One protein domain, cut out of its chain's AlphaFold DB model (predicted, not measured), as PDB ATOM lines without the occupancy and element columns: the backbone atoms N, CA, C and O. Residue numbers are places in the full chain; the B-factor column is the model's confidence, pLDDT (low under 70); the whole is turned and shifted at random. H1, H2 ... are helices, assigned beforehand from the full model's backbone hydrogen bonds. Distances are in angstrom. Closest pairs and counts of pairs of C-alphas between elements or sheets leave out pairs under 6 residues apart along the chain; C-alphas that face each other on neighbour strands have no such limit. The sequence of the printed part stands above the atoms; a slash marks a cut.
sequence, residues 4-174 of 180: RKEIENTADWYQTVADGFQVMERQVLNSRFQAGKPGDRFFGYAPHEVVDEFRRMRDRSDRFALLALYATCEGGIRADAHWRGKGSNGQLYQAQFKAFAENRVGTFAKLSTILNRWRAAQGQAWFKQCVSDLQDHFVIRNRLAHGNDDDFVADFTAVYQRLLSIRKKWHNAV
ATOM      1  N   ARG A   4      86.227 112.664 110.122       54.09
ATOM      2  CA  ARG A   4      85.165 112.340 109.145       54.09
ATOM      3  C   ARG A   4      85.267 113.119 107.822       54.09
ATOM      4  O   ARG A   4      84.337 113.062 107.036       54.09
ATOM      5  N   LYS A   5      86.287 113.961 107.649       70.75
ATOM      6  CA  LYS A   5      86.601 114.596 106.365       70.75
ATOM      7  C   LYS A   5      87.894 114.059 105.770       70.75
ATOM      8  O   LYS A   5      88.172 114.327 104.616       70.75
ATOM      9  N   GLU A   6      88.725 113.365 106.543       76.12
ATOM     10  CA  GLU A   6      90.084 113.044 106.105       76.12
ATOM     11  C   GLU A   6      90.085 111.928 105.054       76.12
ATOM     12  O   GLU A   6      90.868 111.996 104.103       76.12
ATOM     13  N   ILE A   7      89.196 110.930 105.175       80.31
ATOM     14  CA  ILE A   7      89.083 109.862 104.169       80.31
ATOM     15  C   ILE A   7      88.508 110.410 102.855       80.31
ATOM     16  O   ILE A   7      89.010 110.071 101.786       80.31
ATOM     17  N   GLU A   8      87.525 111.312 102.933       84.56
ATOM     18  CA  GLU A   8      86.964 112.014 101.777       84.56
ATOM     19  C   GLU A   8      88.009 112.937 101.137       84.56
ATOM     20  O   GLU A   8      88.240 112.842  99.940       84.56
ATOM     21  N   ASN A   9      88.739 113.732 101.927       84.69
ATOM     22  CA  ASN A   9      89.816 114.593 101.427       84.69
ATOM     23  C   ASN A   9      90.924 113.785 100.730       84.69
ATOM     24  O   ASN A   9      91.501 114.245  99.746       84.69
ATOM     25  N   THR A  10      91.242 112.587 101.236       83.69
ATOM     26  CA  THR A  10      92.219 111.692 100.594       83.69
ATOM     27  C   THR A  10      91.701 111.192  99.246       83.69
ATOM     28  O   THR A  10      92.464 111.130  98.283       83.69
ATOM     29  N   ALA A  11      90.409 110.863  99.161       85.12
ATOM     30  CA  ALA A  11      89.769 110.461  97.913       85.12
ATOM     31  C   ALA A  11      89.692 111.616  96.900       85.12
ATOM     32  O   ALA A  11      90.020 111.411  95.733       85.12
ATOM     33  N   ASP A  12      89.350 112.826  97.342       87.81
ATOM     34  CA  ASP A  12      89.300 114.026  96.497       87.81
ATOM     35  C   ASP A  12      90.687 114.377  95.938       87.81
ATOM     36  O   ASP A  12      90.847 114.683  94.750       87.81
ATOM     37  N   TRP A  13      91.722 114.283  96.782       87.50
ATOM     38  CA  TRP A  13      93.107 114.454  96.351       87.50
ATOM     39  C   TRP A  13      93.511 113.393  95.322       87.50
ATOM     40  O   TRP A  13      94.053 113.744  94.274       87.50
ATOM     41  N   TYR A  14      93.205 112.114  95.574       87.56
ATOM     42  CA  TYR A  14      93.480 111.039  94.618       87.56
ATOM     43  C   TYR A  14      92.787 111.285  93.276       87.56
ATOM     44  O   TYR A  14      93.437 111.182  92.239       87.56
ATOM     45  N   GLN A  15      91.507 111.670  93.281       87.38
ATOM     46  CA  GLN A  15      90.766 111.951  92.052       87.38
ATOM     47  C   GLN A  15      91.418 113.086  91.256       87.38
ATOM     48  O   GLN A  15      91.614 112.958  90.050       87.38
ATOM     49  N   THR A  16      91.846 114.153  91.938       85.44
ATOM     50  CA  THR A  16      92.562 115.276  91.311       85.44
ATOM     51  C   THR A  16      93.852 114.810  90.626       85.44
ATOM     52  O   THR A  16      94.163 115.225  89.508       85.44
ATOM     53  N   VAL A  17      94.610 113.926  91.281       84.06
ATOM     54  CA  VAL A  17      95.850 113.366  90.729       84.06
ATOM     55  C   VAL A  17      95.560 112.421  89.557       84.06
ATOM     56  O   VAL A  17      96.223 112.514  88.521       84.06
ATOM     57  N   ALA A  18      94.552 111.556  89.680       85.38
ATOM     58  CA  ALA A  18      94.138 110.615  88.643       85.38
ATOM     59  C   ALA A  18      93.656 111.331  87.371       85.38
ATOM     60  O   ALA A  18      94.064 110.960  86.267       85.38
ATOM     61  N   ASP A  19      92.863 112.397  87.515       85.62
ATOM     62  CA  ASP A  19      92.422 113.243  86.402       85.62
ATOM     63  C   ASP A  19      93.626 113.897  85.702       85.62
ATOM     64  O   ASP A  19      93.708 113.910  84.469       85.62
ATOM     65  N   GLY A  20      94.608 114.364  86.482       82.44
ATOM     66  CA  GLY A  20      95.878 114.883  85.975       82.44
ATOM     67  C   GLY A  20      96.636 113.860  85.123       82.44
ATOM     68  O   GLY A  20      97.024 114.170  83.993       82.44
ATOM     69  N   PHE A  21      96.786 112.624  85.610       83.19
ATOM     70  CA  PHE A  21      97.399 111.534  84.840       83.19
ATOM     71  C   PHE A  21      96.618 111.210  83.566       83.19
ATOM     72  O   PHE A  21      97.232 111.004  82.522       83.19
ATOM     73  N   GLN A  22      95.285 111.226  83.606       82.62
ATOM     74  CA  GLN A  22      94.443 110.981  82.433       82.62
ATOM     75  C   GLN A  22      94.623 112.044  81.338       82.62
ATOM     76  O   GLN A  22      94.552 111.741  80.141       82.62
ATOM     77  N   VAL A  23      94.812 113.306  81.730       81.38
ATOM     78  CA  VAL A  23      95.101 114.402  80.797       81.38
ATOM     79  C   VAL A  23      96.508 114.252  80.218       81.38
ATOM     80  O   VAL A  23      96.676 114.376  79.005       81.38
ATOM     81  N   MET A  24      97.503 113.939  81.054       75.25
ATOM     82  CA  MET A  24      98.883 113.725  80.606       75.25
ATOM     83  C   MET A  24      99.000 112.525  79.662       75.25
ATOM     84  O   MET A  24      99.594 112.649  78.596       75.25
ATOM     85  N   GLU A  25      98.368 111.399  79.990       77.56
ATOM     86  CA  GLU A  25      98.321 110.202  79.143       77.56
ATOM     87  C   GLU A  25      97.743 110.532  77.763       77.56
ATOM     88  O   GLU A  25      98.340 110.199  76.741       77.56
ATOM     89  N   ARG A  26      96.646 111.301  77.705       77.50
ATOM     90  CA  ARG A  26      96.093 111.796  76.435       77.50
ATOM     91  C   ARG A  26      97.072 112.681  75.662       77.50
ATOM     92  O   ARG A  26      97.072 112.633  74.436       77.50
ATOM     93  N   GLN A  27      97.880 113.503  76.323       75.81
ATOM     94  CA  GLN A  27      98.864 114.356  75.642       75.81
ATOM     95  C   GLN A  27     100.062 113.560  75.106       75.81
ATOM     96  O   GLN A  27     100.527 113.833  73.997       75.81
ATOM     97  N   VAL A  28     100.522 112.566  75.867       71.56
ATOM     98  CA  VAL A  28     101.639 111.680  75.513       71.56
ATOM     99  C   VAL A  28     101.246 110.738  74.374       71.56
ATOM    100  O   VAL A  28     101.954 110.665  73.372       71.56
ATOM    101  N   LEU A  29     100.083 110.082  74.470       68.19
ATOM    102  CA  LEU A  29      99.602 109.135  73.458       68.19
ATOM    103  C   LEU A  29      99.220 109.812  72.134       68.19
ATOM    104  O   LEU A  29      99.422 109.227  71.076       68.19
ATOM    105  N   ASN A  30      98.734 111.058  72.164       68.94
ATOM    106  CA  ASN A  30      98.411 111.820  70.948       68.94
ATOM    107  C   ASN A  30      99.629 112.532  70.325       68.94
ATOM    108  O   ASN A  30      99.456 113.478  69.554       68.94
ATOM    109  N   SER A  31     100.856 112.130  70.682       58.56
ATOM    110  CA  SER A  31     102.115 112.617  70.086       58.56
ATOM    111  C   SER A  31     102.346 114.133  70.188       58.56
ATOM    112  O   SER A  31     103.191 114.684  69.484       58.56
ATOM    113  N   ARG A  32     101.626 114.832  71.076       55.56
ATOM    114  CA  ARG A  32     101.856 116.262  71.355       55.56
ATOM    115  C   ARG A  32     103.012 116.489  72.326       55.56
ATOM    116  O   ARG A  32     103.426 117.627  72.528       55.56
ATOM    117  N   PHE A  33     103.524 115.419  72.923       60.06
ATOM    118  CA  PHE A  33     104.690 115.465  73.783       60.06
ATOM    119  C   PHE A  33     105.963 115.493  72.928       60.06
ATOM    120  O   PHE A  33     106.415 114.465  72.429       60.06
ATOM    121  N   GLN A  34     106.535 116.681  72.733       57.16
ATOM    122  CA  GLN A  34     107.865 116.823  72.141       57.16
ATOM    123  C   GLN A  34     108.914 116.523  73.215       57.16
ATOM    124  O   GLN A  34     109.404 117.429  73.883       57.16
ATOM    125  N   ALA A  35     109.240 115.243  73.402       54.81
ATOM    126  CA  ALA A  35     110.438 114.865  74.142       54.81
ATOM    127  C   ALA A  35     111.656 115.412  73.387       54.81
ATOM    128  O   ALA A  35     111.799 115.142  72.194       54.81
ATOM    129  N   GLY A  36     112.524 116.188  74.043       55.22
ATOM    130  CA  GLY A  36     113.814 116.513  73.432       55.22
ATOM    131  C   GLY A  36     114.332 117.940  73.545       55.22
ATOM    132  O   GLY A  36     115.267 118.254  72.809       55.22
ATOM    133  N   LYS A  37     113.844 118.801  74.453       60.75
ATOM    134  CA  LYS A  37     114.637 119.998  74.780       60.75
ATOM    135  C   LYS A  37     115.737 119.637  75.783       60.75
ATOM    136  O   LYS A  37     115.464 118.923  76.749       60.75
ATOM    137  N   PRO A  38     116.980 120.110  75.581       57.44
ATOM    138  CA  PRO A  38     118.027 119.986  76.589       57.44
ATOM    139  C   PRO A  38     117.532 120.553  77.928       57.44
ATOM    140  O   PRO A  38     117.128 121.713  77.992       57.44
ATOM    141  N   GLY A  39     117.527 119.722  78.974       61.66
ATOM    142  CA  GLY A  39     116.993 120.064  80.300       61.66
ATOM    143  C   GLY A  39     115.636 119.435  80.643       61.66
ATOM    144  O   GLY A  39     115.258 119.447  81.814       61.66
ATOM    145  N   ASP A  40     114.932 118.832  79.680       70.31
ATOM    146  CA  ASP A  40     113.723 118.053  79.962       70.31
ATOM    147  C   ASP A  40     114.075 116.687  80.568       70.31
ATOM    148  O   ASP A  40     114.996 116.007  80.113       70.31
ATOM    149  N   ARG A  41     113.270 116.218  81.533       70.44
ATOM    150  CA  ARG A  41     113.417 114.878  82.144       70.44
ATOM    151  C   ARG A  41     113.368 113.731  81.123       70.44
ATOM    152  O   ARG A  41     113.900 112.663  81.393       70.44
ATOM    153  N   PHE A  42     112.733 113.953  79.974       73.75
ATOM    154  CA  PHE A  42     112.551 112.961  78.911       73.75
ATOM    155  C   PHE A  42     113.469 113.204  77.703       73.75
ATOM    156  O   PHE A  42     113.241 112.651  76.628       73.75
ATOM    157  N   PHE A  43     114.483 114.065  77.831       72.25
ATOM    158  CA  PHE A  43     115.456 114.282  76.764       72.25
ATOM    159  C   PHE A  43     116.169 112.967  76.408       72.25
ATOM    160  O   PHE A  43     116.713 112.298  77.282       72.25
ATOM    161  N   GLY A  44     116.164 112.601  75.124       72.19
ATOM    162  CA  GLY A  44     116.783 111.367  74.627       72.19
ATOM    163  C   GLY A  44     115.927 110.101  74.747       72.19
ATOM    164  O   GLY A  44     116.370 109.059  74.279       72.19
ATOM    165  N   TYR A  45     114.718 110.181  75.314       76.50
ATOM    166  CA  TYR A  45     113.806 109.038  75.415       76.50
ATOM    167  C   TYR A  45     113.084 108.798  74.085       76.50
ATOM    168  O   TYR A  45     112.591 109.734  73.446       76.50
ATOM    169  N   ALA A  46     112.941 107.535  73.700       77.88
ATOM    170  CA  ALA A  46     112.027 107.125  72.650       77.88
ATOM    171  C   ALA A  46     110.561 107.253  73.123       77.88
ATOM    172  O   ALA A  46     110.273 107.139  74.317       77.88
ATOM    173  N   PRO A  47     109.587 107.423  72.206       76.19
ATOM    174  CA  PRO A  47     108.181 107.607  72.580       76.19
ATOM    175  C   PRO A  47     107.603 106.509  73.488       76.19
ATOM    176  O   PRO A  47     106.813 106.804  74.381       76.19
ATOM    177  N   HIS A  48     108.008 105.250  73.294       78.44
ATOM    178  CA  HIS A  48     107.556 104.135  74.133       78.44
ATOM    179  C   HIS A  48     108.140 104.197  75.554       78.44
ATOM    180  O   HIS A  48     107.428 103.916  76.512       78.44
ATOM    181  N   GLU A  49     109.386 104.654  75.712       81.81
ATOM    182  CA  GLU A  49     110.028 104.819  77.023       81.81
ATOM    183  C   GLU A  49     109.352 105.922  77.843       81.81
ATOM    184  O   GLU A  49     109.215 105.802  79.059       81.81
ATOM    185  N   VAL A  50     108.878 106.981  77.176       78.81
ATOM    186  CA  VAL A  50     108.071 108.029  77.818       78.81
ATOM    187  C   VAL A  50     106.760 107.436  78.337       78.81
ATOM    188  O   VAL A  50     106.422 107.635  79.501       78.81
ATOM    189  N   VAL A  51     106.043 106.663  77.514       78.69
ATOM    190  CA  VAL A  51     104.788 106.001  77.918       78.69
ATOM    191  C   VAL A  51     105.001 105.068  79.114       78.69
ATOM    192  O   VAL A  51     104.217 105.107  80.065       78.69
ATOM    193  N   ASP A  52     106.061 104.263  79.106       82.38
ATOM    194  CA  ASP A  52     106.354 103.330  80.197       82.38
ATOM    195  C   ASP A  52     106.741 104.050  81.496       82.38
ATOM    196  O   ASP A  52     106.290 103.664  82.577       82.38
ATOM    197  N   GLU A  53     107.511 105.136  81.417       82.19
ATOM    198  CA  GLU A  53     107.828 105.963  82.586       82.19
ATOM    199  C   GLU A  53     106.568 106.628  83.165       82.19
ATOM    200  O   GLU A  53     106.378 106.641  84.384       82.19
ATOM    201  N   PHE A  54     105.658 107.113  82.311       80.12
ATOM    202  CA  PHE A  54     104.364 107.649  82.749       80.12
ATOM    203  C   PHE A  54     103.521 106.598  83.480       80.12
ATOM    204  O   PHE A  54     102.956 106.902  84.533       80.12
ATOM    205  N   ARG A  55     103.473 105.359  82.973       80.38
ATOM    206  CA  ARG A  55     102.785 104.241  83.641       80.38
ATOM    207  C   ARG A  55     103.383 103.957  85.017       80.38
ATOM    208  O   ARG A  55     102.654 103.963  86.000       80.38
ATOM    209  N   ARG A  56     104.713 103.851  85.122       83.12
ATOM    210  CA  ARG A  56     105.398 103.657  86.416       83.12
ATOM    211  C   ARG A  56     105.134 104.792  87.403       83.12
ATOM    212  O   ARG A  56     105.008 104.552  88.605       83.12
ATOM    213  N   MET A  57     105.076 106.036  86.924       81.62
ATOM    214  CA  MET A  57     104.737 107.192  87.759       81.62
ATOM    215  C   MET A  57     103.299 107.116  88.277       81.62
ATOM    216  O   MET A  57     103.080 107.391  89.459       81.62
ATOM    217  N   ARG A  58     102.348 106.719  87.425       82.88
ATOM    218  CA  ARG A  58     100.950 106.495  87.808       82.88
ATOM    219  C   ARG A  58     100.831 105.379  88.842       82.88
ATOM    220  O   ARG A  58     100.311 105.633  89.921       82.88
ATOM    221  N   ASP A  59     101.423 104.215  88.588       81.75
ATOM    222  CA  ASP A  59     101.389 103.076  89.517       81.75
ATOM    223  C   ASP A  59     101.964 103.449  90.890       81.75
ATOM    224  O   ASP A  59     101.412 103.116  91.942       81.75
ATOM    225  N   ARG A  60     103.073 104.199  90.901       81.81
ATOM    226  CA  ARG A  60     103.671 104.711  92.137       81.81
ATOM    227  C   ARG A  60     102.731 105.679  92.855       81.81
ATOM    228  O   ARG A  60     102.617 105.607  94.078       81.81
ATOM    229  N   SER A  61     102.074 106.571  92.118       84.38
ATOM    230  CA  SER A  61     101.091 107.504  92.671       84.38
ATOM    231  C   SER A  61      99.903 106.770  93.296       84.38
ATOM    232  O   SER A  61      99.527 107.083  94.424       84.38
ATOM    233  N   ASP A  62      99.372 105.749  92.623       84.00
ATOM    234  CA  ASP A  62      98.246 104.945  93.110       84.00
ATOM    235  C   ASP A  62      98.625 104.191  94.397       84.00
ATOM    236  O   ASP A  62      97.871 104.186  95.377       84.00
ATOM    237  N   ARG A  63      99.847 103.641  94.463       85.00
ATOM    238  CA  ARG A  63     100.398 103.030  95.688       85.00
ATOM    239  C   ARG A  63     100.519 104.040  96.832       85.00
ATOM    240  O   ARG A  63     100.116 103.735  97.956       85.00
ATOM    241  N   PHE A  64     101.044 105.239  96.571       84.62
ATOM    242  CA  PHE A  64     101.123 106.297  97.586       84.62
ATOM    243  C   PHE A  64      99.740 106.732  98.070       84.62
ATOM    244  O   PHE A  64      99.545 106.898  99.275       84.62
ATOM    245  N   ALA A  65      98.776 106.864  97.162       88.25
ATOM    246  CA  ALA A  65      97.405 107.214  97.502       88.25
ATOM    247  C   ALA A  65      96.748 106.149  98.382       88.25
ATOM    248  O   ALA A  65      96.146 106.482  99.402       88.25
ATOM    249  N   LEU A  66      96.930 104.866  98.061       89.56
ATOM    250  CA  LEU A  66      96.470 103.768  98.912       89.56
ATOM    251  C   LEU A  66      97.108 103.798 100.304       89.56
ATOM    252  O   LEU A  66      96.416 103.610 101.304       89.56
ATOM    253  N   LEU A  67      98.416 104.051 100.396       89.38
ATOM    254  CA  LEU A  67      99.102 104.171 101.684       89.38
ATOM    255  C   LEU A  67      98.566 105.349 102.506       89.38
ATOM    256  O   LEU A  67      98.330 105.190 103.705       89.38
ATOM    257  N   ALA A  68      98.329 106.499 101.872       89.50
ATOM    258  CA  ALA A  68      97.724 107.662 102.514       89.50
ATOM    259  C   ALA A  68      96.295 107.366 102.993       89.50
ATOM    260  O   ALA A  68      95.938 107.702 104.123       89.50
ATOM    261  N   LEU A  69      95.503 106.664 102.178       91.06
ATOM    262  CA  LEU A  69      94.155 106.233 102.529       91.06
ATOM    263  C   LEU A  69      94.175 105.335 103.768       91.06
ATOM    264  O   LEU A  69      93.472 105.612 104.740       91.06
ATOM    265  N   TYR A  70      95.028 104.311 103.791       90.94
ATOM    266  CA  TYR A  70      95.166 103.453 104.965       90.94
ATOM    267  C   TYR A  70      95.673 104.207 106.199       90.94
ATOM    268  O   TYR A  70      95.167 103.973 107.296       90.94
ATOM    269  N   ALA A  71      96.637 105.118 106.046       88.44
ATOM    270  CA  ALA A  71      97.160 105.914 107.155       88.44
ATOM    271  C   ALA A  71      96.069 106.786 107.792       88.44
ATOM    272  O   ALA A  71      95.937 106.807 109.018       88.44
ATOM    273  N   THR A  72      95.245 107.428 106.964       88.69
ATOM    274  CA  THR A  72      94.067 108.183 107.402       88.69
ATOM    275  C   THR A  72      93.084 107.291 108.151       88.69
ATOM    276  O   THR A  72      92.622 107.642 109.240       88.69
ATOM    277  N   CYS A  73      92.839 106.084 107.631       90.06
ATOM    278  CA  CYS A  73      91.972 105.117 108.291       90.06
ATOM    279  C   CYS A  73      92.481 104.744 109.690       90.06
ATOM    280  O   CYS A  73      91.745 104.805 110.676       90.06
ATOM    281  N   GLU A  74      93.768 104.409 109.818       89.06
ATOM    282  CA  GLU A  74      94.374 104.124 111.124       89.06
ATOM    283  C   GLU A  74      94.317 105.319 112.070       89.06
ATOM    284  O   GLU A  74      94.081 105.138 113.268       89.06
ATOM    285  N   GLY A  75      94.556 106.524 111.547       87.00
ATOM    286  CA  GLY A  75      94.484 107.773 112.295       87.00
ATOM    287  C   GLY A  75      93.118 107.952 112.946       87.00
ATOM    288  O   GLY A  75      93.040 108.118 114.166       87.00
ATOM    289  N   GLY A  76      92.041 107.807 112.170       88.56
ATOM    290  CA  GLY A  76      90.672 107.901 112.678       88.56
ATOM    291  C   GLY A  76      90.329 106.825 113.714       88.56
ATOM    292  O   GLY A  76      89.747 107.141 114.752       88.56
ATOM    293  N   ILE A  77      90.756 105.569 113.514       90.75
ATOM    294  CA  ILE A  77      90.550 104.491 114.509       90.75
ATOM    295  C   ILE A  77      91.270 104.811 115.826       90.75
ATOM    296  O   ILE A  77      90.708 104.627 116.909       90.75
ATOM    297  N   ARG A  78      92.518 105.288 115.754       89.75
ATOM    298  CA  ARG A  78      93.300 105.670 116.941       89.75
ATOM    299  C   ARG A  78      92.676 106.866 117.658       89.75
ATOM    300  O   ARG A  78      92.590 106.857 118.886       89.75
ATOM    301  N   ALA A  79      92.215 107.863 116.907       87.88
ATOM    302  CA  ALA A  79      91.543 109.034 117.453       87.88
ATOM    303  C   ALA A  79      90.233 108.661 118.166       87.88
ATOM    304  O   ALA A  79      89.987 109.154 119.268       87.88
ATOM    305  N   ASP A  80      89.430 107.761 117.587       89.94
ATOM    306  CA  ASP A  80      88.207 107.236 118.209       89.94
ATOM    307  C   ASP A  80      88.516 106.478 119.509       89.94
ATOM    308  O   ASP A  80      87.924 106.776 120.546       89.94
ATOM    309  N   ALA A  81      89.511 105.584 119.498       90.69
ATOM    310  CA  ALA A  81      89.939 104.850 120.689       90.69
ATOM    311  C   ALA A  81      90.381 105.788 121.826       90.69
ATOM    312  O   ALA A  81      89.951 105.638 122.970       90.69
ATOM    313  N   HIS A  82      91.200 106.794 121.515       89.06
ATOM    314  CA  HIS A  82      91.626 107.798 122.489       89.06
ATOM    315  C   HIS A  82      90.443 108.644 122.995       89.06
ATOM    316  O   HIS A  82      90.327 108.893 124.196       89.06
ATOM    317  N   TRP A  83      89.527 109.054 122.111       88.38
ATOM    318  CA  TRP A  83      88.318 109.787 122.496       88.38
ATOM    319  C   TRP A  83      87.418 108.974 123.439       88.38
ATOM    320  O   TRP A  83      86.948 109.521 124.435       88.38
ATOM    321  N   ARG A  84      87.225 107.677 123.180       90.25
ATOM    322  CA  ARG A  84      86.460 106.778 124.061       90.25
ATOM    323  C   ARG A  84      87.111 106.607 125.421       90.25
ATOM    324  O   ARG A  84      86.417 106.647 126.431       90.25
ATOM    325  N   GLY A  85      88.435 106.458 125.456       90.00
ATOM    326  CA  GLY A  85      89.175 106.314 126.707       90.00
ATOM    327  C   GLY A  85      89.012 107.511 127.651       90.00
ATOM    328  O   GLY A  85      88.995 107.324 128.867       90.00
ATOM    329  N   LYS A  86      88.816 108.723 127.107       88.19
ATOM    330  CA  LYS A  86      88.586 109.945 127.898       88.19
ATOM    331  C   LYS A  86      87.251 109.962 128.651       88.19
ATOM    332  O   LYS A  86      87.140 110.711 129.616       88.19
ATOM    333  N   GLY A  87      86.250 109.189 128.225       79.38
ATOM    334  CA  GLY A  87      85.008 108.967 128.984       79.38
ATOM    335  C   GLY A  87      84.104 110.180 129.239       79.38
ATOM    336  O   GLY A  87      83.186 110.099 130.048       79.38
ATOM    337  N   SER A  88      84.347 111.316 128.589       66.75
ATOM    338  CA  SER A  88      83.510 112.515 128.703       66.75
ATOM    339  C   SER A  88      82.380 112.481 127.662       66.75
ATOM    340  O   SER A  88      82.671 112.599 126.473       66.75
ATOM    341  N   ASN A  89      81.112 112.404 128.105       61.69
ATOM    342  CA  ASN A  89      79.858 112.427 127.308       61.69
ATOM    343  C   ASN A  89      79.255 111.065 126.897       61.69
ATOM    344  O   ASN A  89      78.884 110.886 125.738       61.69
ATOM    345  N   GLY A  90      79.108 110.117 127.830       65.69
ATOM    346  CA  GLY A  90      78.283 108.918 127.604       65.69
ATOM    347  C   GLY A  90      78.835 107.942 126.560       65.69
ATOM    348  O   GLY A  90      78.057 107.208 125.953       65.69
ATOM    349  N   GLN A  91      80.156 107.936 126.329       77.50
ATOM    350  CA  GLN A  91      80.768 107.012 125.374       77.50
ATOM    351  C   GLN A  91      80.568 105.562 125.791       77.50
ATOM    352  O   GLN A  91      80.855 105.169 126.927       77.50
ATOM    353  N   LEU A  92      80.203 104.737 124.817       83.50
ATOM    354  CA  LEU A  92      80.193 103.302 125.014       83.50
ATOM    355  C   LEU A  92      81.626 102.773 125.169       83.50
ATOM    356  O   LEU A  92      82.559 103.197 124.475       83.50
ATOM    357  N   TYR A  93      81.769 101.792 126.061       89.19
ATOM    358  CA  TYR A  93      82.976 100.983 126.252       89.19
ATOM    359  C   TYR A  93      84.208 101.715 126.803       89.19
ATOM    360  O   TYR A  93      85.315 101.202 126.643       89.19
ATOM    361  N   GLN A  94      84.059 102.849 127.500       90.00
ATOM    362  CA  GLN A  94      85.186 103.610 128.076       90.00
ATOM    363  C   GLN A  94      86.235 102.716 128.765       90.00
ATOM    364  O   GLN A  94      87.428 102.841 128.487       90.00
ATOM    365  N   ALA A  95      85.806 101.783 129.622       89.50
ATOM    366  CA  ALA A  95      86.705 100.895 130.365       89.50
ATOM    367  C   ALA A  95      87.653 100.084 129.456       89.50
ATOM    368  O   ALA A  95      88.798  99.838 129.826       89.50
ATOM    369  N   GLN A  96      87.213  99.723 128.246       91.94
ATOM    370  CA  GLN A  96      88.029  98.985 127.275       91.94
ATOM    371  C   GLN A  96      89.102  99.859 126.614       91.94
ATOM    372  O   GLN A  96      90.125  99.342 126.162       91.94
ATOM    373  N   PHE A  97      88.882 101.175 126.562       92.00
ATOM    374  CA  PHE A  97      89.735 102.124 125.844       92.00
ATOM    375  C   PHE A  97      90.504 103.087 126.755       92.00
ATOM    376  O   PHE A  97      91.343 103.840 126.262       92.00
ATOM    377  N   LYS A  98      90.273 103.048 128.074       90.19
ATOM    378  CA  LYS A  98      90.863 103.964 129.067       90.19
ATOM    379  C   LYS A  98      92.384 104.100 128.935       90.19
ATOM    380  O   LYS A  98      92.897 105.212 128.855       90.19
ATOM    381  N   ALA A  99      93.082 102.974 128.777       88.56
ATOM    382  CA  ALA A  99      94.537 102.941 128.631       88.56
ATOM    383  C   ALA A  99      95.051 103.754 127.426       88.56
ATOM    384  O   ALA A  99      96.154 104.290 127.468       88.56
ATOM    385  N   PHE A 100      94.269 103.891 126.348       88.88
ATOM    386  CA  PHE A 100      94.680 104.692 125.190       88.88
ATOM    387  C   PHE A 100      94.604 106.196 125.447       88.88
ATOM    388  O   PHE A 100      95.301 106.940 124.767       88.88
ATOM    389  N   ALA A 101      93.781 106.639 126.402       85.88
ATOM    390  CA  ALA A 101      93.688 108.039 126.814       85.88
ATOM    391  C   ALA A 101      94.702 108.412 127.906       85.88
ATOM    392  O   ALA A 101      95.087 109.571 128.005       85.88
ATOM    393  N   GLU A 102      95.121 107.439 128.715       84.19
ATOM    394  CA  GLU A 102      96.136 107.620 129.765       84.19
ATOM    395  C   GLU A 102      97.567 107.630 129.196       84.19
ATOM    396  O   GLU A 102      98.482 108.187 129.802       84.19
ATOM    397  N   ASN A 103      97.765 107.058 128.006       76.88
ATOM    398  CA  ASN A 103      99.025 107.161 127.281       76.88
ATOM    399  C   ASN A 103      99.295 108.609 126.840       76.88
ATOM    400  O   ASN A 103      98.380 109.339 126.455       76.88
ATOM    401  N   ARG A 104     100.572 109.018 126.813       64.94
ATOM    402  CA  ARG A 104     100.958 110.328 126.260       64.94
ATOM    403  C   ARG A 104     100.449 110.457 124.821       64.94
ATOM    404  O   ARG A 104     100.530 109.500 124.044       64.94
ATOM    405  N   VAL A 105      99.976 111.647 124.451       56.00
ATOM    406  CA  VAL A 105      99.641 111.978 123.058       56.00
ATOM    407  C   VAL A 105     100.854 111.647 122.178       56.00
ATOM    408  O   VAL A 105     101.963 112.078 122.475       56.00
ATOM    409  N   GLY A 106     100.650 110.830 121.142       52.91
ATOM    410  CA  GLY A 106     101.723 110.344 120.265       52.91
ATOM    411  C   GLY A 106     102.301 108.969 120.624       52.91
ATOM    412  O   GLY A 106     103.117 108.445 119.870       52.91
ATOM    413  N   THR A 107     101.867 108.334 121.719       66.19
ATOM    414  CA  THR A 107     102.288 106.956 122.024       66.19
ATOM    415  C   THR A 107     101.665 105.991 121.015       66.19
ATOM    416  O   THR A 107     100.441 105.900 120.894       66.19
ATOM    417  N   PHE A 108     102.503 105.263 120.276       72.00
ATOM    418  CA  PHE A 108     102.049 104.363 119.220       72.00
ATOM    419  C   PHE A 108     101.262 103.174 119.791       72.00
ATOM    420  O   PHE A 108     101.829 102.241 120.362       72.00
ATOM    421  N   ALA A 109      99.944 103.174 119.587       81.31
ATOM    422  CA  ALA A 109      99.105 102.003 119.805       81.31
ATOM    423  C   ALA A 109      99.019 101.178 118.514       81.31
ATOM    424  O   ALA A 109      98.545 101.660 117.474       81.31
ATOM    425  N   LYS A 110      99.456  99.912 118.590       85.88
ATOM    426  CA  LYS A 110      99.278  98.942 117.500       85.88
ATOM    427  C   LYS A 110      97.791  98.823 117.186       85.88
ATOM    428  O   LYS A 110      96.972  98.646 118.088       85.88
ATOM    429  N   LEU A 111      97.445  98.870 115.902       87.38
ATOM    430  CA  LEU A 111      96.050  98.799 115.481       87.38
ATOM    431  C   LEU A 111      95.382  97.500 115.955       87.38
ATOM    432  O   LEU A 111      94.270  97.537 116.466       87.38
ATOM    433  N   SER A 112      96.087  96.368 115.873       88.38
ATOM    434  CA  SER A 112      95.596  95.077 116.370       88.38
ATOM    435  C   SER A 112      95.184  95.125 117.843       88.38
ATOM    436  O   SER A 112      94.178  94.528 118.215       88.38
ATOM    437  N   THR A 113      95.897  95.886 118.680       91.31
ATOM    438  CA  THR A 113      95.529  96.099 120.084       91.31
ATOM    439  C   THR A 113      94.189  96.821 120.201       91.31
ATOM    440  O   THR A 113      93.348  96.407 120.993       91.31
ATOM    441  N   ILE A 114      93.956  97.858 119.393       91.81
ATOM    442  CA  ILE A 114      92.689  98.605 119.380       91.81
ATOM    443  C   ILE A 114      91.544  97.713 118.882       91.81
ATOM    444  O   ILE A 114      90.494  97.644 119.518       91.81
ATOM    445  N   LEU A 115      91.761  96.970 117.794       91.69
ATOM    446  CA  LEU A 115      90.769  96.041 117.242       91.69
ATOM    447  C   LEU A 115      90.419  94.917 118.232       91.69
ATOM    448  O   LEU A 115      89.259  94.523 118.331       91.69
ATOM    449  N   ASN A 116      91.382  94.443 119.027       91.81
ATOM    450  CA  ASN A 116      91.124  93.468 120.087       91.81
ATOM    451  C   ASN A 116      90.283  94.051 121.234       91.81
ATOM    452  O   ASN A 116      89.453  93.333 121.790       91.81
ATOM    453  N   ARG A 117      90.435  95.341 121.575       93.06
ATOM    454  CA  ARG A 117      89.545  96.005 122.551       93.06
ATOM    455  C   ARG A 117      88.122  96.120 122.029       93.06
ATOM    456  O   ARG A 117      87.181  95.853 122.766       93.06
ATOM    457  N   TRP A 118      87.968  96.404 120.742       92.81
ATOM    458  CA  TRP A 118      86.668  96.362 120.082       92.81
ATOM    459  C   TRP A 118      86.045  94.970 120.068       92.81
ATOM    460  O   TRP A 118      84.872  94.822 120.399       92.81
ATOM    461  N   ARG A 119      86.839  93.936 119.774       93.06
ATOM    462  CA  ARG A 119      86.404  92.539 119.876       93.06
ATOM    463  C   ARG A 119      85.937  92.185 121.289       93.06
ATOM    464  O   ARG A 119      84.927  91.509 121.431       93.06
ATOM    465  N   ALA A 120      86.648  92.640 122.320       93.12
ATOM    466  CA  ALA A 120      86.258  92.418 123.711       93.12
ATOM    467  C   ALA A 120      84.977  93.182 124.091       93.12
ATOM    468  O   ALA A 120      84.167  92.670 124.856       93.12
ATOM    469  N   ALA A 121      84.779  94.384 123.542       92.00
ATOM    470  CA  ALA A 121      83.616  95.230 123.802       92.00
ATOM    471  C   ALA A 121      82.319  94.729 123.139       92.00
ATOM    472  O   ALA A 121      81.258  94.782 123.753       92.00
ATOM    473  N   GLN A 122      82.404  94.278 121.886       92.31
ATOM    474  CA  GLN A 122      81.253  93.921 121.039       92.31
ATOM    475  C   GLN A 122      81.052  92.408 120.869       92.31
ATOM    476  O   GLN A 122      79.985  91.951 120.466       92.31
ATOM    477  N   GLY A 123      82.086  91.615 121.144       92.06
ATOM    478  CA  GLY A 123      82.082  90.171 120.951       92.06
ATOM    479  C   GLY A 123      82.579  89.712 119.574       92.06
ATOM    480  O   GLY A 123      82.770  90.477 118.624       92.06
ATOM    481  N   GLN A 124      82.807  88.400 119.474       91.69
ATOM    482  CA  GLN A 124      83.443  87.768 118.314       91.69
ATOM    483  C   GLN A 124      82.566  87.767 117.053       91.69
ATOM    484  O   GLN A 124      83.097  87.873 115.947       91.69
ATOM    485  N   ALA A 125      81.243  87.639 117.199       89.75
ATOM    486  CA  ALA A 125      80.316  87.616 116.065       89.75
ATOM    487  C   ALA A 125      80.330  88.953 115.310       89.75
ATOM    488  O   ALA A 125      80.561  88.978 114.101       89.75
ATOM    489  N   TRP A 126      80.209  90.060 116.048       90.62
ATOM    490  CA  TRP A 126      80.353  91.408 115.507       90.62
ATOM    491  C   TRP A 126      81.715  91.606 114.835       90.62
ATOM    492  O   TRP A 126      81.792  92.110 113.718       90.62
ATOM    493  N   PHE A 127      82.796  91.150 115.478       89.25
ATOM    494  CA  PHE A 127      84.141  91.311 114.932       89.25
ATOM    495  C   PHE A 127      84.274  90.675 113.543       89.25
ATOM    496  O   PHE A 127      84.790  91.305 112.620       89.25
ATOM    497  N   LYS A 128      83.776  89.441 113.384       87.75
ATOM    498  CA  LYS A 128      83.770  88.731 112.098       87.75
ATOM    499  C   LYS A 128      82.901  89.418 111.043       87.75
ATOM    500  O   LYS A 128      83.214  89.343 109.869       87.75
ATOM    501  N   GLN A 129      81.804  90.056 111.440       84.94
ATOM    502  CA  GLN A 129      80.871  90.671 110.493       84.94
ATOM    503  C   GLN A 129      81.308  92.072 110.041       84.94
ATOM    504  O   GLN A 129      81.045  92.480 108.905       84.94
ATOM    505  N   CYS A 130      81.931  92.830 110.945       82.12
ATOM    506  CA  CYS A 130      82.159  94.260 110.766       82.12
ATOM    507  C   CYS A 130      83.630  94.631 110.556       82.12
ATOM    508  O   CYS A 130      83.887  95.656 109.932       82.12
ATOM    509  N   VAL A 131      84.585  93.844 111.071       83.69
ATOM    510  CA  VAL A 131      85.986  94.286 111.228       83.69
ATOM    511  C   VAL A 131      87.021  93.293 110.678       83.69
ATOM    512  O   VAL A 131      88.164  93.694 110.475       83.69
ATOM    513  N   SER A 132      86.670  92.036 110.382       81.00
ATOM    514  CA  SER A 132      87.627  91.054 109.831       81.00
ATOM    515  C   SER A 132      88.316  91.557 108.566       81.00
ATOM    516  O   SER A 132      89.540  91.575 108.511       81.00
ATOM    517  N   ASP A 133      87.535  92.075 107.617       82.88
ATOM    518  CA  ASP A 133      88.027  92.589 106.335       82.88
ATOM    519  C   ASP A 133      89.051  93.712 106.530       82.88
ATOM    520  O   ASP A 133      89.994  93.859 105.756       82.88
ATOM    521  N   LEU A 134      88.895  94.503 107.594       85.69
ATOM    522  CA  LEU A 134      89.810  95.589 107.905       85.69
ATOM    523  C   LEU A 134      91.209  95.064 108.257       85.69
ATOM    524  O   LEU A 134      92.199  95.698 107.903       85.69
ATOM    525  N   GLN A 135      91.316  93.912 108.929       80.50
ATOM    526  CA  GLN A 135      92.620  93.319 109.241       80.50
ATOM    527  C   GLN A 135      93.373  92.929 107.970       80.50
ATOM    528  O   GLN A 135      94.561  93.232 107.862       80.50
ATOM    529  N   ASP A 136      92.677  92.336 106.999       82.81
ATOM    530  CA  ASP A 136      93.264  91.925 105.721       82.81
ATOM    531  C   ASP A 136      93.777  93.138 104.933       82.81
ATOM    532  O   ASP A 136      94.896  93.137 104.417       82.81
ATOM    533  N   HIS A 137      93.019  94.236 104.946       83.50
ATOM    534  CA  HIS A 137      93.441  95.511 104.368       83.50
ATOM    535  C   HIS A 137      94.736  96.059 104.987       83.50
ATOM    536  O   HIS A 137      95.595  96.581 104.274       83.50
ATOM    537  N   PHE A 138      94.937  95.898 106.297       80.81
ATOM    538  CA  PHE A 138      96.173  96.339 106.948       80.81
ATOM    539  C   PHE A 138      97.369  95.411 106.708       80.81
ATOM    540  O   PHE A 138      98.515  95.864 106.769       80.81
ATOM    541  N   VAL A 139      97.133  94.143 106.361       81.38
ATOM    542  CA  VAL A 139      98.189  93.268 105.829       81.38
ATOM    543  C   VAL A 139      98.650  93.779 104.463       81.38
ATOM    544  O   VAL A 139      99.854  93.926 104.254       81.38
ATOM    545  N   ILE A 140      97.712  94.130 103.575       81.38
ATOM    546  CA  ILE A 140      98.011  94.714 102.257       81.38
ATOM    547  C   ILE A 140      98.789  96.027 102.413       81.38
ATOM    548  O   ILE A 140      99.833  96.202 101.791       81.38
ATOM    549  N   ARG A 141      98.350  96.919 103.310       85.00
ATOM    550  CA  ARG A 141      99.057  98.168 103.644       85.00
ATOM    551  C   ARG A 141     100.524  97.937 104.005       85.00
ATOM    552  O   ARG A 141     101.384  98.699 103.575       85.00
ATOM    553  N   ASN A 142     100.821  96.912 104.806       80.25
ATOM    554  CA  ASN A 142     102.201  96.606 105.187       80.25
ATOM    555  C   ASN A 142     103.020  96.108 103.994       80.25
ATOM    556  O   ASN A 142     104.155  96.543 103.830       80.25
ATOM    557  N   ARG A 143     102.452  95.254 103.134       79.25
ATOM    558  CA  ARG A 143     103.135  94.797 101.912       79.25
ATOM    559  C   ARG A 143     103.448  95.959 100.968       79.25
ATOM    560  O   ARG A 143     104.597  96.109 100.557       79.25
ATOM    561  N   LEU A 144     102.466  96.838 100.750       78.81
ATOM    562  CA  LEU A 144     102.611  98.073  99.977       78.81
ATOM    563  C   LEU A 144     103.727  98.974 100.522       78.81
ATOM    564  O   LEU A 144     104.538  99.482  99.753       78.81
ATOM    565  N   ALA A 145     103.795  99.158 101.843       77.94
ATOM    566  CA  ALA A 145     104.790 100.024 102.476       77.94
ATOM    567  C   ALA A 145     106.228  99.489 102.350       77.94
ATOM    568  O   ALA A 145     107.172 100.275 102.368       77.94
ATOM    569  N   HIS A 146     106.396  98.170 102.232       78.25
ATOM    570  CA  HIS A 146     107.705  97.530 102.091       78.25
ATOM    571  C   HIS A 146     108.147  97.344 100.634       78.25
ATOM    572  O   HIS A 146     109.259  96.882 100.411       78.25
ATOM    573  N   GLY A 147     107.317  97.723  99.654       66.75
ATOM    574  CA  GLY A 147     107.654  97.599  98.233       66.75
ATOM    575  C   GLY A 147     107.751  96.151  97.742       66.75
ATOM    576  O   GLY A 147     108.329  95.914  96.693       66.75
ATOM    577  N   ASN A 148     107.191  95.195  98.491       62.72
ATOM    578  CA  ASN A 148     107.326  93.761  98.217       62.72
ATOM    579  C   ASN A 148     106.328  93.222  97.180       62.72
ATOM    580  O   ASN A 148     106.319  92.021  96.936       62.72
ATOM    581  N   ASP A 149     105.476  94.071  96.609       62.62
ATOM    582  CA  ASP A 149     104.476  93.651  95.632       62.62
ATOM    583  C   ASP A 149     104.707  94.356  94.289       62.62
ATOM    584  O   ASP A 149     104.141  95.420  94.012       62.62
ATOM    585  N   ASP A 150     105.522  93.744  93.432       58.41
ATOM    586  CA  ASP A 150     105.614  94.138  92.021       58.41
ATOM    587  C   ASP A 150     104.344  93.741  91.242       58.41
ATOM    588  O   ASP A 150     103.949  94.463  90.329       58.41
ATOM    589  N   ASP A 151     103.624  92.707  91.700       58.41
ATOM    590  CA  ASP A 151     102.393  92.187  91.076       58.41
ATOM    591  C   ASP A 151     101.083  92.766  91.654       58.41
ATOM    592  O   ASP A 151      99.988  92.434  91.189       58.41
ATOM    593  N   PHE A 152     101.140  93.623  92.681       66.25
ATOM    594  CA  PHE A 152      99.924  94.217  93.245       66.25
ATOM    595  C   PHE A 152      99.451  95.398  92.399       66.25
ATOM    596  O   PHE A 152     100.053  96.477  92.392       66.25
ATOM    597  N   VAL A 153      98.313  95.201  91.737       65.19
ATOM    598  CA  VAL A 153      97.573  96.277  91.079       65.19
ATOM    599  C   VAL A 153      96.785  97.046  92.138       65.19
ATOM    600  O   VAL A 153      95.819  96.552  92.723       65.19
ATOM    601  N   ALA A 154      97.231  98.269  92.399       69.62
ATOM    602  CA  ALA A 154      96.623  99.187  93.346       69.62
ATOM    603  C   ALA A 154      95.293  99.750  92.812       69.62
ATOM    604  O   ALA A 154      95.284 100.756  92.115       69.62
ATOM    605  N   ASP A 155      94.156  99.144  93.170       83.69
ATOM    606  CA  ASP A 155      92.833  99.722  92.881       83.69
ATOM    607  C   ASP A 155      92.354 100.603  94.044       83.69
ATOM    608  O   ASP A 155      91.734 100.138  95.008       83.69
ATOM    609  N   PHE A 156      92.661 101.901  93.960       87.38
ATOM    610  CA  PHE A 156      92.252 102.879  94.967       87.38
ATOM    611  C   PHE A 156      90.736 102.916  95.166       87.38
ATOM    612  O   PHE A 156      90.263 102.910  96.305       87.38
ATOM    613  N   THR A 157      89.966 102.935  94.077       86.94
ATOM    614  CA  THR A 157      88.510 103.096  94.123       86.94
ATOM    615  C   THR A 157      87.858 101.912  94.826       86.94
ATOM    616  O   THR A 157      87.029 102.107  95.721       86.94
ATOM    617  N   ALA A 158      88.256 100.686  94.479       89.06
ATOM    618  CA  ALA A 158      87.735  99.487  95.124       89.06
ATOM    619  C   ALA A 158      88.080  99.448  96.622       89.06
ATOM    620  O   ALA A 158      87.212  99.161  97.455       89.06
ATOM    621  N   VAL A 159      89.324  99.784  96.986       90.19
ATOM    622  CA  VAL A 159      89.760  99.830  98.390       90.19
ATOM    623  C   VAL A 159      88.998 100.904  99.170       90.19
ATOM    624  O   VAL A 159      88.489 100.622 100.256       90.19
ATOM    625  N   TYR A 160      88.849 102.105  98.610       90.75
ATOM    626  CA  TYR A 160      88.092 103.199  99.216       90.75
ATOM    627  C   TYR A 160      86.639 102.807  99.497       90.75
ATOM    628  O   TYR A 160      86.165 102.949 100.627       90.75
ATOM    629  N   GLN A 161      85.941 102.224  98.517       90.75
ATOM    630  CA  GLN A 161      84.558 101.771  98.703       90.75
ATOM    631  C   GLN A 161      84.441 100.679  99.771       90.75
ATOM    632  O   GLN A 161      83.496 100.673 100.570       90.75
ATOM    633  N   ARG A 162      85.416  99.768  99.844       89.81
ATOM    634  CA  ARG A 162      85.424  98.718 100.866       89.81
ATOM    635  C   ARG A 162      85.631  99.287 102.269       89.81
ATOM    636  O   ARG A 162      84.902  98.909 103.188       89.81
ATOM    637  N   LEU A 163      86.538 100.249 102.422       90.75
ATOM    638  CA  LEU A 163      86.768 100.967 103.679       90.75
ATOM    639  C   LEU A 163      85.536 101.781 104.111       90.75
ATOM    640  O   LEU A 163      85.148 101.719 105.280       90.75
ATOM    641  N   LEU A 164      84.845 102.446 103.178       90.25
ATOM    642  CA  LEU A 164      83.568 103.118 103.451       90.25
ATOM    643  C   LEU A 164      82.479 102.145 103.921       90.25
ATOM    644  O   LEU A 164      81.720 102.454 104.844       90.25
ATOM    645  N   SER A 165      82.402 100.961 103.312       91.00
ATOM    646  CA  SER A 165      81.460  99.913 103.715       91.00
ATOM    647  C   SER A 165      81.743  99.419 105.136       91.00
ATOM    648  O   SER A 165      80.822  99.320 105.950       91.00
ATOM    649  N   ILE A 166      83.017  99.187 105.475       90.50
ATOM    650  CA  ILE A 166      83.454  98.825 106.834       90.50
ATOM    651  C   ILE A 166      83.059  99.920 107.830       90.50
ATOM    652  O   ILE A 166      82.401  99.627 108.830       90.50
ATOM    653  N   ARG A 167      83.375 101.185 107.528       89.62
ATOM    654  CA  ARG A 167      82.990 102.344 108.346       89.62
ATOM    655  C   ARG A 167      81.488 102.378 108.606       89.62
ATOM    656  O   ARG A 167      81.062 102.525 109.750       89.62
ATOM    657  N   LYS A 168      80.679 102.207 107.557       89.62
ATOM    658  CA  LYS A 168      79.214 102.205 107.654       89.62
ATOM    659  C   LYS A 168      78.705 101.067 108.540       89.62
ATOM    660  O   LYS A 168      77.875 101.310 109.411       89.62
ATOM    661  N   LYS A 169      79.212  99.842 108.359       90.94
ATOM    662  CA  LYS A 169      78.855  98.688 109.206       90.94
ATOM    663  C   LYS A 169      79.195  98.944 110.673       90.94
ATOM    664  O   LYS A 169      78.383  98.653 111.546       90.94
ATOM    665  N   TRP A 170      80.369  99.510 110.934       90.88
ATOM    666  CA  TRP A 170      80.816  99.828 112.285       90.88
ATOM    667  C   TRP A 170      79.932 100.891 112.936       90.88
ATOM    668  O   TRP A 170      79.452 100.681 114.045       90.88
ATOM    669  N   HIS A 171      79.652 101.986 112.227       89.50
ATOM    670  CA  HIS A 171      78.784 103.055 112.718       89.50
ATOM    671  C   HIS A 171      77.349 102.574 112.975       89.50
ATOM    672  O   HIS A 171      76.752 102.933 113.982       89.50
ATOM    673  N   ASN A 172      76.807 101.702 112.122       89.44
ATOM    674  CA  ASN A 172      75.479 101.124 112.336       89.44
ATOM    675  C   ASN A 172      75.416 100.236 113.589       89.44
ATOM    676  O   ASN A 172      74.403 100.229 114.281       89.44
ATOM    677  N   ALA A 173      76.480  99.481 113.878       88.12
ATOM    678  CA  ALA A 173      76.558  98.653 115.080       88.12
ATOM    679  C   ALA A 173      76.849  99.479 116.345       88.12
ATOM    680  O   ALA A 173      76.455  99.104 117.446       88.12
ATOM    681  N   VAL A 174      77.558 100.597 116.188       88.81
ATOM    682  CA  VAL A 174      78.029 101.452 117.275       88.81
ATOM    683  C   VAL A 174      77.785 102.906 116.889       88.81
ATOM    684  O   VAL A 174      78.649 103.554 116.305       88.81
TER     685      VAL A 174
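What this domain is: This is residues 4 to 174 of the 180 residues of an uncharacterized protein of Burkholderia contaminans (UniProt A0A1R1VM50). A long helical hairpin, H1 and H2 side by side, makes the length of this model, and the shorter H7 runs beside them in a loose bundle of three. H3, H4 and H6 pack on the later part of H2, with H3 at its far end, H6 crossing it, and H5 farther out between H4 and H7. The loop of residues 30 to 46 lies at the opposite end of the hairpin. The printed part has 171 residues with seven named helices, H1 to H7 in order, and no named strand: all helix. It is loose, with a radius of gyration of the C-alphas of 21.0 A, and spans 65 by 32 by 28 A, only just a rod.

How they stand to each other: H1, residues 4 to 29, and H2, residues 47 to 85, form a hairpin: they touch, with Thr 10 and Leu 69 the closest C-alphas at 6.1 A, and run opposite ways at a shallow tilt of 2 degrees. H2 is the hub, touching five helices. With residues 81 to 85 alone it touches H3, residues 94 to 102; the closest C-alphas, of Gly 85 and Lys 98, are 3.7 A apart. H4, residues 111 to 122, forms a hairpin with H3, and their closest C-alphas, of Gln 96 and Arg 117, are 5.8 A apart. H4 touches H2 at a steep tilt of 46 degrees, with Ala 81 and Ile 114 closest at 6.9 A between C-alphas. H5, residues 124 to 130, only just touches H4, and only at the corner, with C-alphas 119 and 127 closest at 5.6 A. H6, residues 132 to 146, touches H2 at a steep tilt of 49 degrees; the closest C-alphas, of Leu 67 and Arg 141, are 6.3 A apart. H7, residues 156 to 173, touches H2 at a shallow tilt of 13 degrees, with C-alphas 66 and 156 closest at 5.8 A. H1 and H6 are apart. Every O i to N i+4 pair is within hydrogen-bond range in H2, H4, H5 and H7; H1 has 21 of 22, H6 10 of 11, and H3 2 of 5, beside 3 of 6 O i to N i+3 pairs.

Where its parts are: H1 begins at C-alpha 4, (85.165, 112.340, 109.145), and is 38.6 A long. H2 is 57.4 A long and ends at C-alpha 85, (89.175, 106.314, 126.707). H3 measures 11.8 A, H4 16.5 A, H5 10.0 A and H6 22.5 A. H7, 25.9 A, ends at C-alpha 173, (76.558, 98.653, 115.080).

The domain as a whole: The farthest C-alphas, of Pro 38 and Gly 90, are 65.6 A apart. The printed part has no cut, and the link H1 to H2 is long. Mean pLDDT of the printed part is 81.4; residues under 70 are 4, 29 to 39, 88 to 90, 104 to 107 and 147 to 154.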